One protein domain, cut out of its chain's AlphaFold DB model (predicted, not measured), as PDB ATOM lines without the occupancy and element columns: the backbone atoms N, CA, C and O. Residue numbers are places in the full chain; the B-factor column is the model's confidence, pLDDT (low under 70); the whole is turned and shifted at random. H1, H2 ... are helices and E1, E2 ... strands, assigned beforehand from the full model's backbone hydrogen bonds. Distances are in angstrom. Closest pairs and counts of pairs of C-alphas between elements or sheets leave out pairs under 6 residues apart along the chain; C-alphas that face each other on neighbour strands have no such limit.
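Overview. This is residues 5 to 102 of the 110 residues of an uncharacterized protein of Prevotella sp. oral taxon 473 str. F0040 (UniProt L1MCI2). A single twisted sheet of six strands forms a wall, and a helical hairpin, H1 and H2, packs over one face of it while the other face has no named helix. H2 covers the E1 and E2 end of the sheet, H1 crosses slantwise over E4 with E2 and E3 close by, and E5 and E6 extend the wall past the helices. The printed part has 98 residues, with two named helices and then six named strands along the chain; the sheet's order is E1 E2 E3 E4 E5 E6, all antiparallel, and the class is mixed, helices and strands. It is compact, with a radius of gyration of the C-alphas of 12.9 A, and spans 40 by 30 by 22 A.

Arrangement. H1, residues 5 to 16, and H2, residues 27 to 38, form a helical hairpin: they touch with a shallow tilt of 27 degrees, opposite ways, and their closest C-alphas, those of Tyr 15 and Ser 27, are 6.1 A apart. H1 touches H2 with residues 11 to 16 alone. In both helices every O i to N i+4 pair is within hydrogen-bond range. The strands E1, residues 44 to 46, E2, residues 52 to 59, E3, residues 62 to 68, E4, residues 71 to 77, E5, residues 83 to 89, and E6, residues 95 to 101, make a meander, each strand the antiparallel neighbour of the one before. Across E1 and E2, N 45 and O 53 are 2.9 A apart, within hydrogen-bond range. Pairing is staggered: E2 pairs with E1 over residues 52 to 54 and with E3 over residues 54 to 59, where N 59 and O 62 are 2.8 A apart. For E3 and E4 N 65 and O 73 are 2.8 A apart, for E4 and E5 N 74 and O 86 are 2.8 A apart, and for E5 and E6 N 87 and O 97 are 2.8 A apart. Both helices are on the same face of the sheet, two layers. H1, at a height over the sheet of 9.2 A, lies over E4, with E2 and E3 only just missed, 2 of its C-alphas falling on each; it runs slantwise to the strands, at 48 degrees to E4 on the local plane. H2, at a height of 6.1 A, lies over E1 and runs along the strands, at 15 degrees to E1 on the local plane; the closest C-alphas of the two, those of Leu 33 and Ala 44, are 5.9 A apart.

Along the chain. H1 begins at C-alpha 5, (-81.094, 3.214, 9.835), and is 17.0 A long; H2 is 16.6 A. E2 is 21.5 A long, E3 18.4 A, E4 20.2 A, E5 19.7 A and E6 20.1 A, ending at C-alpha 101, (-72.668, 14.578, 26.262).

Size, cuts and confidence. The C-alphas of Ser 5 and Arg 92, the two farthest apart, are 40.7 A apart. The printed part has no cut and no long link. Its mean pLDDT is 94.1, and residues 5 to 7 are under 70.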
ATOM      1  N   SER A   5     -81.873   1.972   9.731       53.09
ATOM      2  CA  SER A   5     -81.094   3.214   9.835       53.09
ATOM      3  C   SER A   5     -80.803   3.636  11.281       53.09
ATOM      4  O   SER A   5     -79.703   4.093  11.581       53.09
ATOM      5  N   THR A   6     -81.773   3.481  12.187       55.66
ATOM      6  CA  THR A   6     -81.666   3.984  13.570       55.66
ATOM      7  C   THR A   6     -80.834   3.058  14.456       55.66
ATOM      8  O   THR A   6     -80.001   3.537  15.223       55.66
ATOM      9  N   SER A   7     -80.991   1.738  14.279       63.59
ATOM     10  CA  SER A   7     -80.183   0.723  14.973       63.59
ATOM     11  C   SER A   7     -78.689   0.897  14.663       63.59
ATOM     12  O   SER A   7     -77.872   0.971  15.577       63.59
ATOM     13  N   THR A   8     -78.353   1.135  13.388       76.88
ATOM     14  CA  THR A   8     -76.971   1.377  12.938       76.88
ATOM     15  C   THR A   8     -76.366   2.648  13.553       76.88
ATOM     16  O   THR A   8     -75.174   2.699  13.860       76.88
ATOM     17  N   TYR A   9     -77.167   3.701  13.758       88.06
ATOM     18  CA  TYR A   9     -76.657   4.937  14.355       88.06
ATOM     19  C   TYR A   9     -76.397   4.791  15.859       88.06
ATOM     20  O   TYR A   9     -75.332   5.194  16.331       88.06
ATOM     21  N   LEU A  10     -77.324   4.178  16.602       91.31
ATOM     22  CA  LEU A  10     -77.147   3.899  18.029       91.31
ATOM     23  C   LEU A  10     -75.934   2.987  18.276       91.31
ATOM     24  O   LEU A  10     -75.131   3.272  19.165       91.31
ATOM     25  N   GLU A  11     -75.772   1.955  17.445       91.75
ATOM     26  CA  GLU A  11     -74.598   1.077  17.407       91.75
ATOM     27  C   GLU A  11     -73.302   1.882  17.233       91.75
ATOM     28  O   GLU A  11     -72.379   1.778  18.042       91.75
ATOM     29  N   SER A  12     -73.254   2.765  16.228       92.44
ATOM     30  CA  SER A  12     -72.067   3.589  15.963       92.44
ATOM     31  C   SER A  12     -71.698   4.495  17.143       92.44
ATOM     32  O   SER A  12     -70.517   4.658  17.459       92.44
ATOM     33  N   LEU A  13     -72.700   5.046  17.841       94.31
ATOM     34  CA  LEU A  13     -72.478   5.828  19.054       94.31
ATOM     35  C   LEU A  13     -71.918   4.938  20.163       94.31
ATOM     36  O   LEU A  13     -70.914   5.300  20.774       94.31
ATOM     37  N   PHE A  14     -72.506   3.761  20.384       95.50
ATOM     38  CA  PHE A  14     -72.063   2.823  21.413       95.50
ATOM     39  C   PHE A  14     -70.604   2.380  21.221       95.50
ATOM     40  O   PHE A  14     -69.817   2.382  22.174       95.50
ATOM     41  N   TYR A  15     -70.197   2.085  19.986       94.12
ATOM     42  CA  TYR A  15     -68.804   1.762  19.657       94.12
ATOM     43  C   TYR A  15     -67.852   2.942  19.848       94.12
ATOM     44  O   TYR A  15     -66.700   2.755  20.245       94.12
ATOM     45  N   ALA A  16     -68.329   4.165  19.620       94.81
ATOM     46  CA  ALA A  16     -67.534   5.374  19.779       94.81
ATOM     47  C   ALA A  16     -67.389   5.837  21.240       94.81
ATOM     48  O   ALA A  16     -66.616   6.764  21.485       94.81
ATOM     49  N   VAL A  17     -68.092   5.227  22.210       96.44
ATOM     50  CA  VAL A  17     -67.994   5.620  23.629       96.44
ATOM     51  C   VAL A  17     -66.520   5.567  24.083       96.44
ATOM     52  O   VAL A  17     -65.861   4.534  23.931       96.44
ATOM     53  N   PRO A  18     -65.961   6.648  24.645       96.94
ATOM     54  CA  PRO A  18     -64.625   6.631  25.223       96.94
ATOM     55  C   PRO A  18     -64.537   5.697  26.432       96.94
ATOM     56  O   PRO A  18     -65.456   5.639  27.250       96.94
ATOM     57  N   LEU A  19     -63.373   5.070  26.630       95.69
ATOM     58  CA  LEU A  19     -63.091   4.270  27.831       95.69
ATOM     59  C   LEU A  19     -63.296   5.064  29.132       95.69
ATOM     60  O   LEU A  19     -63.721   4.504  30.131       95.69
ATOM     61  N   ALA A  20     -63.070   6.380  29.122       95.38
ATOM     62  CA  ALA A  20     -63.339   7.232  30.283       95.38
ATOM     63  C   ALA A  20     -64.834   7.277  30.688       95.38
ATOM     64  O   ALA A  20     -65.154   7.584  31.835       95.38
ATOM     65  N   ILE A  21     -65.753   6.974  29.765       96.50
ATOM     66  CA  ILE A  21     -67.211   7.019  29.974       96.50
ATOM     67  C   ILE A  21     -67.794   5.614  30.204       96.50
ATOM     68  O   ILE A  21     -68.751   5.467  30.974       96.50
ATOM     69  N   LEU A  22     -67.210   4.584  29.589       97.06
ATOM     70  CA  LEU A  22     -67.615   3.181  29.732       97.06
ATOM     71  C   LEU A  22     -66.380   2.288  29.984       97.06
ATOM     72  O   LEU A  22     -65.969   1.529  29.112       97.06
ATOM     73  N   PRO A  23     -65.744   2.398  31.166       96.50
ATOM     74  CA  PRO A  23     -64.419   1.820  31.423       96.50
ATOM     75  C   PRO A  23     -64.373   0.295  31.495       96.50
ATOM     76  O   PRO A  23     -63.302  -0.284  31.319       96.50
ATOM     77  N   LEU A  24     -65.498  -0.369  31.770       96.69
ATOM     78  CA  LEU A  24     -65.508  -1.823  31.928       96.69
ATOM     79  C   LEU A  24     -65.593  -2.573  30.600       96.69
ATOM     80  O   LEU A  24     -65.381  -3.783  30.598       96.69
ATOM     81  N   LEU A  25     -65.867  -1.872  29.496       96.81
ATOM     82  CA  LEU A  25     -65.982  -2.459  28.168       96.81
ATOM     83  C   LEU A  25     -65.057  -1.739  27.189       96.81
ATOM     84  O   LEU A  25     -65.247  -0.567  26.861       96.81
ATOM     85  N   ASN A  26     -64.065  -2.461  26.674       94.44
ATOM     86  CA  ASN A  26     -63.279  -1.981  25.541       94.44
ATOM     87  C   ASN A  26     -64.102  -2.031  24.235       94.44
ATOM     88  O   ASN A  26     -65.273  -2.408  24.226       94.44
ATOM     89  N   SER A  27     -63.538  -1.564  23.119       92.69
ATOM     90  CA  SER A  27     -64.237  -1.590  21.823       92.69
ATOM     91  C   SER A  27     -64.596  -3.006  21.359       92.69
ATOM     92  O   SER A  27     -65.691  -3.181  20.840       92.69
ATOM     93  N   GLY A  28     -63.730  -3.998  21.592       94.12
ATOM     94  CA  GLY A  28     -63.994  -5.400  21.243       94.12
ATOM     95  C   GLY A  28     -65.181  -5.971  22.014       94.12
ATOM     96  O   GLY A  28     -66.150  -6.403  21.411       94.12
ATOM     97  N   ALA A  29     -65.190  -5.825  23.340       95.88
ATOM     98  CA  ALA A  29     -66.290  -6.296  24.184       95.88
ATOM     99  C   ALA A  29     -67.645  -5.650  23.823       95.88
ATOM    100  O   ALA A  29     -68.700  -6.257  23.988       95.88
ATOM    101  N   ARG A  30     -67.636  -4.405  23.329       96.31
ATOM    102  CA  ARG A  30     -68.852  -3.732  22.845       96.31
ATOM    103  C   ARG A  30     -69.342  -4.288  21.514       96.31
ATOM    104  O   ARG A  30     -70.553  -4.401  21.349       96.31
ATOM    105  N   LEU A  31     -68.422  -4.610  20.604       94.62
ATOM    106  CA  LEU A  31     -68.728  -5.290  19.347       94.62
ATOM    107  C   LEU A  31     -69.339  -6.665  19.631       94.62
ATOM    108  O   LEU A  31     -70.445  -6.933  19.181       94.62
ATOM    109  N   ASP A  32     -68.692  -7.457  20.488       96.12
ATOM    110  CA  ASP A  32     -69.159  -8.794  20.863       96.12
ATOM    111  C   ASP A  32     -70.578  -8.758  21.462       96.12
ATOM    112  O   ASP A  32     -71.441  -9.543  21.074       96.12
ATOM    113  N   LEU A  33     -70.868  -7.807  22.366       96.44
ATOM    114  CA  LEU A  33     -72.219  -7.625  22.919       96.44
ATOM    115  C   LEU A  33     -73.264  -7.355  21.836       96.44
ATOM    116  O   LEU A  33     -74.376  -7.883  21.895       96.44
ATOM    117  N   TRP A  34     -72.935  -6.492  20.879       94.81
ATOM    118  CA  TRP A  34     -73.873  -6.115  19.834       94.81
ATOM    119  C   TRP A  34     -74.079  -7.247  18.825       94.81
ATOM    120  O   TRP A  34     -75.213  -7.502  18.423       94.81
ATOM    121  N   ASP A  35     -73.020  -7.975  18.474       94.25
ATOM    122  CA  ASP A  35     -73.086  -9.135  17.586       94.25
ATOM    123  C   ASP A  35     -73.924 -10.264  18.194       94.25
ATOM    124  O   ASP A  35     -74.810 -10.798  17.523       94.25
ATOM    125  N   LEU A  36     -73.734 -10.567  19.485       96.19
ATOM    126  CA  LEU A  36     -74.575 -11.525  20.210       96.19
ATOM    127  C   LEU A  36     -76.047 -11.097  20.202       96.19
ATOM    128  O   LEU A  36     -76.930 -11.914  19.946       96.19
ATOM    129  N   HIS A  37     -76.318  -9.809  20.428       94.19
ATOM    130  CA  HIS A  37     -77.678  -9.276  20.384       94.19
ATOM    131  C   HIS A  37     -78.306  -9.402  18.991       94.19
ATOM    132  O   HIS A  37     -79.453  -9.830  18.871       94.19
ATOM    133  N   ARG A  38     -77.557  -9.085  17.928       91.81
ATOM    134  CA  ARG A  38     -78.007  -9.234  16.532       91.81
ATOM    135  C   ARG A  38     -78.230 -10.688  16.129       91.81
ATOM    136  O   ARG A  38     -79.066 -10.945  15.269       91.81
ATOM    137  N   ALA A  39     -77.488 -11.610  16.732       93.50
ATOM    138  CA  ALA A  39     -77.673 -13.045  16.567       93.50
ATOM    139  C   ALA A  39     -78.843 -13.604  17.402       93.50
ATOM    140  O   ALA A  39     -79.037 -14.817  17.414       93.50
ATOM    141  N   GLU A  40     -79.596 -12.746  18.107       92.69
ATOM    142  CA  GLU A  40     -80.677 -13.128  19.028       92.69
ATOM    143  C   GLU A  40     -80.200 -14.078  20.147       92.69
ATOM    144  O   GLU A  40     -80.963 -14.876  20.692       92.69
ATOM    145  N   GLN A  41     -78.916 -13.988  20.506       94.69
ATOM    146  CA  GLN A  41     -78.295 -14.751  21.584       94.69
ATOM    147  C   GLN A  41     -78.261 -13.946  22.885       94.69
ATOM    148  O   GLN A  41     -78.471 -12.731  22.913       94.69
ATOM    149  N   TYR A  42     -77.962 -14.633  23.991       94.12
ATOM    150  CA  TYR A  42     -77.691 -13.959  25.254       94.12
ATOM    151  C   TYR A  42     -76.431 -13.092  25.122       94.12
ATOM    152  O   TYR A  42     -75.312 -13.596  25.056       94.12
ATOM    153  N   ALA A  43     -76.632 -11.778  25.056       97.19
ATOM    154  CA  ALA A  43     -75.573 -10.802  24.856       97.19
ATOM    155  C   ALA A  43     -74.877 -10.473  26.178       97.19
ATOM    156  O   ALA A  43     -75.271  -9.539  26.880       97.19
ATOM    157  N   ALA A  44     -73.838 -11.237  26.504       97.81
ATOM    158  CA  ALA A  44     -73.016 -11.049  27.691       97.81
ATOM    159  C   ALA A  44     -71.528 -11.242  27.389       97.81
ATOM    160  O   ALA A  44     -71.148 -12.089  26.583       97.81
ATOM    161  N   VAL A  45     -70.683 -10.444  28.044       97.50
ATOM    162  CA  VAL A  45     -69.224 -10.465  27.880       97.50
ATOM    163  C   VAL A  45     -68.519 -10.296  29.222       97.50
ATOM    164  O   VAL A  45     -69.035  -9.652  30.141       97.50
ATOM    165  N   SER A  46     -67.297 -10.823  29.309       96.69
ATOM    166  CA  SER A  46     -66.405 -10.536  30.433       96.69
ATOM    167  C   SER A  46     -65.988  -9.066  30.413       96.69
ATOM    168  O   SER A  46     -65.633  -8.514  29.369       96.69
ATOM    169  N   ASN A  47     -66.050  -8.419  31.570       94.62
ATOM    170  CA  ASN A  47     -65.713  -7.015  31.740       94.62
ATOM    171  C   ASN A  47     -64.312  -6.847  32.356       94.62
ATOM    172  O   ASN A  47     -63.727  -7.789  32.889       94.62
ATOM    173  N   ASN A  48     -63.766  -5.629  32.326       91.88
ATOM    174  CA  ASN A  48     -62.396  -5.363  32.801       91.88
ATOM    175  C   ASN A  48     -62.178  -5.579  34.321       91.88
ATOM    176  O   ASN A  48     -61.066  -5.378  34.804       91.88
ATOM    177  N   LEU A  49     -63.208  -5.967  35.082       92.56
ATOM    178  CA  LEU A  49     -63.118  -6.359  36.495       92.56
ATOM    179  C   LEU A  49     -63.256  -7.876  36.704       92.56
ATOM    180  O   LEU A  49     -63.483  -8.310  37.831       92.56
ATOM    181  N   ASN A  50     -63.140  -8.683  35.643       90.56
ATOM    182  CA  ASN A  50     -63.399 -10.130  35.655       90.56
ATOM    183  C   ASN A  50     -64.836 -10.498  36.071       90.56
ATOM    184  O   ASN A  50     -65.092 -11.622  36.501       90.56
ATOM    185  N   GLY A  51     -65.768  -9.549  35.974       94.94
ATOM    186  CA  GLY A  51     -67.198  -9.803  36.095       94.94
ATOM    187  C   GLY A  51     -67.849  -9.934  34.722       94.94
ATOM    188  O   GLY A  51     -67.179  -9.905  33.693       94.94
ATOM    189  N   GLU A  52     -69.173 -10.008  34.704       97.38
ATOM    190  CA  GLU A  52     -69.960 -10.029  33.472       97.38
ATOM    191  C   GLU A  52     -70.700  -8.702  33.287       97.38
ATOM    192  O   GLU A  52     -71.207  -8.113  34.249       97.38
ATOM    193  N   THR A  53     -70.761  -8.240  32.042       98.44
ATOM    194  CA  THR A  53     -71.692  -7.200  31.602       98.44
ATOM    195  C   THR A  53     -72.598  -7.791  30.534       98.44
ATOM    196  O   THR A  53     -72.096  -8.412  29.599       98.44
ATOM    197  N   SER A  54     -73.905  -7.548  30.619       98.25
ATOM    198  CA  SER A  54     -74.860  -7.977  29.593       98.25
ATOM    199  C   SER A  54     -75.685  -6.824  29.029       98.25
ATOM    200  O   SER A  54     -75.935  -5.818  29.698       98.25
ATOM    201  N   LEU A  55     -76.081  -6.958  27.764       97.75
ATOM    202  CA  LEU A  55     -76.956  -6.031  27.057       97.75
ATOM    203  C   LEU A  55     -78.412  -6.445  27.301       97.75
ATOM    204  O   LEU A  55     -78.927  -7.362  26.670       97.75
ATOM    205  N   GLU A  56     -79.071  -5.777  28.251       95.69
ATOM    206  CA  GLU A  56     -80.424  -6.137  28.702       95.69
ATOM    207  C   GLU A  56     -81.511  -5.664  27.742       95.69
ATOM    208  O   GLU A  56     -82.548  -6.310  27.598       95.69
ATOM    209  N   LYS A  57     -81.315  -4.490  27.134       94.75
ATOM    210  CA  LYS A  57     -82.342  -3.869  26.302       94.75
ATOM    211  C   LYS A  57     -81.739  -2.974  25.235       94.75
ATOM    212  O   LYS A  57     -80.886  -2.141  25.540       94.75
ATOM    213  N   VAL A  58     -82.267  -3.087  24.020       94.88
ATOM    214  CA  VAL A  58     -82.060  -2.142  22.921       94.88
ATOM    215  C   VAL A  58     -83.433  -1.658  22.464       94.88
ATOM    216  O   VAL A  58     -84.303  -2.451  22.118       94.88
ATOM    217  N   ASP A  59     -83.630  -0.347  22.501       92.00
ATOM    218  CA  ASP A  59     -84.781   0.358  21.943       92.00
ATOM    219  C   ASP A  59     -84.303   1.237  20.771       92.00
ATOM    220  O   ASP A  59     -83.105   1.374  20.531       92.00
ATOM    221  N   ALA A  60     -85.226   1.906  20.071       89.50
ATOM    222  CA  ALA A  60     -84.898   2.712  18.889       89.50
ATOM    223  C   ALA A  60     -83.778   3.749  19.116       89.50
ATOM    224  O   ALA A  60     -82.939   3.937  18.239       89.50
ATOM    225  N   ASN A  61     -83.753   4.400  20.286       94.25
ATOM    226  CA  ASN A  61     -82.819   5.488  20.607       94.25
ATOM    227  C   ASN A  61     -82.048   5.248  21.914       94.25
ATOM    228  O   ASN A  61     -81.470   6.184  22.467       94.25
ATOM    229  N   SER A  62     -82.070   4.035  22.464       96.56
ATOM    230  CA  SER A  62     -81.395   3.765  23.731       96.56
ATOM    231  C   SER A  62     -80.966   2.325  23.887       96.56
ATOM    232  O   SER A  62     -81.617   1.424  23.372       96.56
ATOM    233  N   LEU A  63     -79.925   2.112  24.683       97.25
ATOM    234  CA  LEU A  63     -79.538   0.788  25.144       97.25
ATOM    235  C   LEU A  63     -79.287   0.794  26.648       97.25
ATOM    236  O   LEU A  63     -78.896   1.813  27.222       97.25
ATOM    237  N   THR A  64     -79.527  -0.352  27.277       98.38
ATOM    238  CA  THR A  64     -79.320  -0.572  28.709       98.38
ATOM    239  C   THR A  64     -78.435  -1.787  28.918       98.38
ATOM    240  O   THR A  64     -78.723  -2.869  28.410       98.38
ATOM    241  N   LEU A  65     -77.376  -1.597  29.696       98.44
ATOM    242  CA  LEU A  65     -76.478  -2.648  30.139       98.44
ATOM    243  C   LEU A  65     -76.765  -2.995  31.601       98.44
ATOM    244  O   LEU A  65     -76.814  -2.093  32.449       98.44
ATOM    245  N   ARG A  66     -76.813  -4.293  31.918       98.31
ATOM    246  CA  ARG A  66     -76.473  -4.786  33.254       98.31
ATOM    247  C   ARG A  66     -74.966  -4.661  33.392       98.31
ATOM    248  O   ARG A  66     -74.221  -5.546  32.993       98.31
ATOM    249  N   TYR A  67     -74.517  -3.515  33.882       97.25
ATOM    250  CA  TYR A  67     -73.101  -3.159  33.859       97.25
ATOM    251  C   TYR A  67     -72.280  -3.945  34.887       97.25
ATOM    252  O   TYR A  67     -71.139  -4.314  34.644       97.25
ATOM    253  N   THR A  68     -72.891  -4.207  36.039       96.75
ATOM    254  CA  THR A  68     -72.452  -5.177  37.047       96.75
ATOM    255  C   THR A  68     -73.714  -5.720  37.730       96.75
ATOM    256  O   THR A  68     -74.786  -5.127  37.560       96.75
ATOM    257  N   PRO A  69     -73.643  -6.766  38.573       95.38
ATOM    258  CA  PRO A  69     -74.797  -7.179  39.376       95.38
ATOM    259  C   PRO A  69     -75.402  -6.033  40.209       95.38
ATOM    260  O   PRO A  69     -76.615  -5.975  40.399       95.38
ATOM    261  N   ALA A  70     -74.571  -5.077  40.634       95.94
ATOM    262  CA  ALA A  70     -74.962  -3.938  41.459       95.94
ATOM    263  C   ALA A  70     -75.191  -2.638  40.663       95.94
ATOM    264  O   ALA A  70     -75.369  -1.586  41.272       95.94
ATOM    265  N   SER A  71     -75.187  -2.650  39.323       97.44
ATOM    266  CA  SER A  71     -75.379  -1.410  38.559       97.44
ATOM    267  C   SER A  71     -75.928  -1.595  37.150       97.44
ATOM    268  O   SER A  71     -75.554  -2.541  36.457       97.44
ATOM    269  N   THR A  72     -76.692  -0.614  36.669       98.38
ATOM    270  CA  THR A  72     -76.971  -0.448  35.237       98.38
ATOM    271  C   THR A  72     -76.250   0.755  34.647       98.38
ATOM    272  O   THR A  72     -75.948   1.738  35.330       98.38
ATOM    273  N   TRP A  73     -76.006   0.676  33.343       98.56
ATOM    274  CA  TRP A  73     -75.523   1.780  32.526       98.56
ATOM    275  C   TRP A  73     -76.459   1.930  31.332       98.56
ATOM    276  O   TRP A  73     -76.668   0.978  30.582       98.56
ATOM    277  N   LYS A  74     -77.054   3.108  31.167       98.50
ATOM    278  CA  LYS A  74     -78.002   3.402  30.093       98.50
ATOM    279  C   LYS A  74     -77.471   4.535  29.230       98.50
ATOM    280  O   LYS A  74     -77.092   5.576  29.766       98.50
ATOM    281  N   MET A  75     -77.508   4.344  27.916       98.19
ATOM    282  CA  MET A  75     -77.253   5.388  26.924       98.19
ATOM    283  C   MET A  75     -78.533   5.706  26.178       98.19
ATOM    284  O   MET A  75     -79.214   4.802  25.698       98.19
ATOM    285  N   GLU A  76     -78.840   6.990  26.061       97.56
ATOM    286  CA  GLU A  76     -80.025   7.484  25.367       97.56
ATOM    287  C   GLU A  76     -79.632   8.621  24.429       97.56
ATOM    288  O   GLU A  76     -79.001   9.590  24.849       97.56
ATOM    289  N   LEU A  77     -80.027   8.513  23.164       96.50
ATOM    290  CA  LEU A  77     -79.961   9.599  22.199       96.50
ATOM    291  C   LEU A  77     -81.234  10.443  22.323       96.50
ATOM    292  O   LEU A  77     -82.340   9.964  22.059       96.50
ATOM    293  N   LEU A  78     -81.080  11.694  22.748       95.88
ATOM    294  CA  LEU A  78     -82.185  12.623  22.961       95.88
ATOM    295  C   LEU A  78     -82.609  13.318  21.649       95.88
ATOM    296  O   LEU A  78     -81.820  13.386  20.701       95.88
ATOM    297  N   PRO A  79     -83.841  13.867  21.570       93.88
ATOM    298  CA  PRO A  79     -84.338  14.545  20.366       93.88
ATOM    299  C   PRO A  79     -83.493  15.746  19.915       93.88
ATOM    300  O   PRO A  79     -83.429  16.048  18.727       93.88
ATOM    301  N   ASP A  80     -82.805  16.405  20.848       93.88
ATOM    302  CA  ASP A  80     -81.884  17.519  20.589       93.88
ATOM    303  C   ASP A  80     -80.483  17.060  20.129       93.88
ATOM    304  O   ASP A  80     -79.551  17.857  20.039       93.88
ATOM    305  N   SER A  81     -80.328  15.770  19.806       91.56
ATOM    306  CA  SER A  81     -79.065  15.111  19.456       91.56
ATOM    307  C   SER A  81     -78.017  15.044  20.571       91.56
ATOM    308  O   SER A  81     -76.869  14.683  20.287       91.56
ATOM    309  N   THR A  82     -78.355  15.379  21.815       96.56
ATOM    310  CA  THR A  82     -77.468  15.104  22.949       96.56
ATOM    311  C   THR A  82     -77.564  13.638  23.363       96.56
ATOM    312  O   THR A  82     -78.519  12.928  23.043       96.56
ATOM    313  N   ILE A  83     -76.531  13.158  24.045       97.88
ATOM    314  CA  ILE A  83     -76.443  11.796  24.556       97.88
ATOM    315  C   ILE A  83     -76.531  11.873  26.072       97.88
ATOM    316  O   ILE A  83     -75.696  12.512  26.715       97.88
ATOM    317  N   ARG A  84     -77.523  11.206  26.650       98.06
ATOM    318  CA  ARG A  84     -77.663  11.057  28.095       98.06
ATOM    319  C   ARG A  84     -77.094   9.718  28.528       98.06
ATOM    320  O   ARG A  84     -77.500   8.678  28.014       98.06
ATOM    321  N   ILE A  85     -76.186   9.761  29.497       98.19
ATOM    322  CA  ILE A  85     -75.693   8.581  30.199       98.19
ATOM    323  C   ILE A  85     -76.272   8.583  31.606       98.19
ATOM    324  O   ILE A  85     -76.030   9.515  32.371       98.19
ATOM    325  N   THR A  86     -76.999   7.523  31.945       98.31
ATOM    326  CA  THR A  86     -77.543   7.305  33.287       98.31
ATOM    327  C   THR A  86     -76.901   6.059  33.879       98.31
ATOM    328  O   THR A  86     -77.012   4.966  33.322       98.31
ATOM    329  N   ARG A  87     -76.226   6.212  35.016       98.06
ATOM    330  CA  ARG A  87     -75.660   5.108  35.798       98.06
ATOM    331  C   ARG A  87     -76.508   4.929  37.043       98.06
ATOM    332  O   ARG A  87     -76.646   5.877  37.811       98.06
ATOM    333  N   THR A  88     -77.061   3.740  37.237       98.19
ATOM    334  CA  THR A  88     -77.826   3.404  38.445       98.19
ATOM    335  C   THR A  88     -77.026   2.413  39.266       98.19
ATOM    336  O   THR A  88     -76.552   1.426  38.713       98.19
ATOM    337  N   PHE A  89     -76.898   2.649  40.567       97.19
ATOM    338  CA  PHE A  89     -76.233   1.747  41.501       97.19
ATOM    339  C   PHE A  89     -77.255   1.203  42.496       97.19
ATOM    340  O   PHE A  89     -77.929   1.968  43.190       97.19
ATOM    341  N   PHE A  90     -77.365  -0.121  42.555       94.12
ATOM    342  CA  PHE A  90     -78.228  -0.849  43.473       94.12
ATOM    343  C   PHE A  90     -77.420  -1.200  44.722       94.12
ATOM    344  O   PHE A  90     -76.673  -2.176  44.753       94.12
ATOM    345  N   ALA A  91     -77.546  -0.358  45.741       89.44
ATOM    346  CA  ALA A  91     -77.031  -0.603  47.083       89.44
ATOM    347  C   ALA A  91     -78.203  -0.545  48.078       89.44
ATOM    348  O   ALA A  91     -79.357  -0.713  47.682       89.44
ATOM    349  N   ARG A  92     -77.928  -0.299  49.368       88.25
ATOM    350  CA  ARG A  92     -78.981  -0.094  50.381       88.25
ATOM    351  C   ARG A  92     -79.961   1.008  49.964       88.25
ATOM    352  O   ARG A  92     -81.164   0.817  50.086       88.25
ATOM    353  N   ASP A  93     -79.422   2.094  49.414       89.94
ATOM    354  CA  ASP A  93     -80.175   3.156  48.760       89.94
ATOM    355  C   ASP A  93     -79.815   3.160  47.273       89.94
ATOM    356  O   ASP A  93     -78.636   3.137  46.901       89.94
ATOM    357  N   THR A  94     -80.827   3.160  46.405       93.31
ATOM    358  CA  THR A  94     -80.584   3.242  44.960       93.31
ATOM    359  C   THR A  94     -80.147   4.658  44.619       93.31
ATOM    360  O   THR A  94     -80.863   5.617  44.898       93.31
ATOM    361  N   SER A  95     -78.980   4.788  43.994       96.25
ATOM    362  CA  SER A  95     -78.444   6.078  43.555       96.25
ATOM    363  C   SER A  95     -78.332   6.129  42.038       96.25
ATOM    364  O   SER A  95     -78.127   5.107  41.378       96.25
ATOM    365  N   GLN A  96     -78.494   7.326  41.482       96.50
ATOM    366  CA  GLN A  96     -78.405   7.570  40.048       96.50
ATOM    367  C   GLN A  96     -77.495   8.757  39.766       96.50
ATOM    368  O   GLN A  96     -77.568   9.787  40.435       96.50
ATOM    369  N   ILE A  97     -76.650   8.605  38.751       96.12
ATOM    370  CA  ILE A  97     -75.815   9.673  38.210       96.12
ATOM    371  C   ILE A  97     -76.188   9.844  36.745       96.12
ATOM    372  O   ILE A  97     -76.108   8.887  35.972       96.12
ATOM    373  N   THR A  98     -76.552  11.068  36.373       97.25
ATOM    374  CA  THR A  98     -76.932  11.425  35.006       97.25
ATOM    375  C   THR A  98     -75.987  12.484  34.467       97.25
ATOM    376  O   THR A  98     -75.759  13.512  35.102       97.25
ATOM    377  N   GLU A  99     -75.451  12.245  33.277       97.62
ATOM    378  CA  GLU A  99     -74.554  13.164  32.584       97.62
ATOM    379  C   GLU A  99     -74.986  13.321  31.124       97.62
ATOM    380  O   GLU A  99     -75.430  12.362  30.489       97.62
ATOM    381  N   LEU A 100     -74.846  14.537  30.590       97.94
ATOM    382  CA  LEU A 100     -75.091  14.830  29.180       97.94
ATOM    383  C   LEU A 100     -73.781  14.999  28.422       97.94
ATOM    384  O   LEU A 100     -72.827  15.611  28.908       97.94
ATOM    385  N   TYR A 101     -73.778  14.506  27.194       98.00
ATOM    386  CA  TYR A 101     -72.668  14.578  26.262       98.00
ATOM    387  C   TYR A 101     -73.164  15.055  24.900       98.00
ATOM    388  O   TYR A 101     -74.290  14.777  24.491       98.00
ATOM    389  N   ASN A 102     -72.311  15.759  24.163       96.25
ATOM    390  CA  ASN A 102     -72.543  15.962  22.738       96.25
ATOM    391  C   ASN A 102     -72.128  14.708  21.938       96.25
ATOM    392  O   ASN A 102     -71.520  13.778  22.467       96.25
TER     393      ASN A 102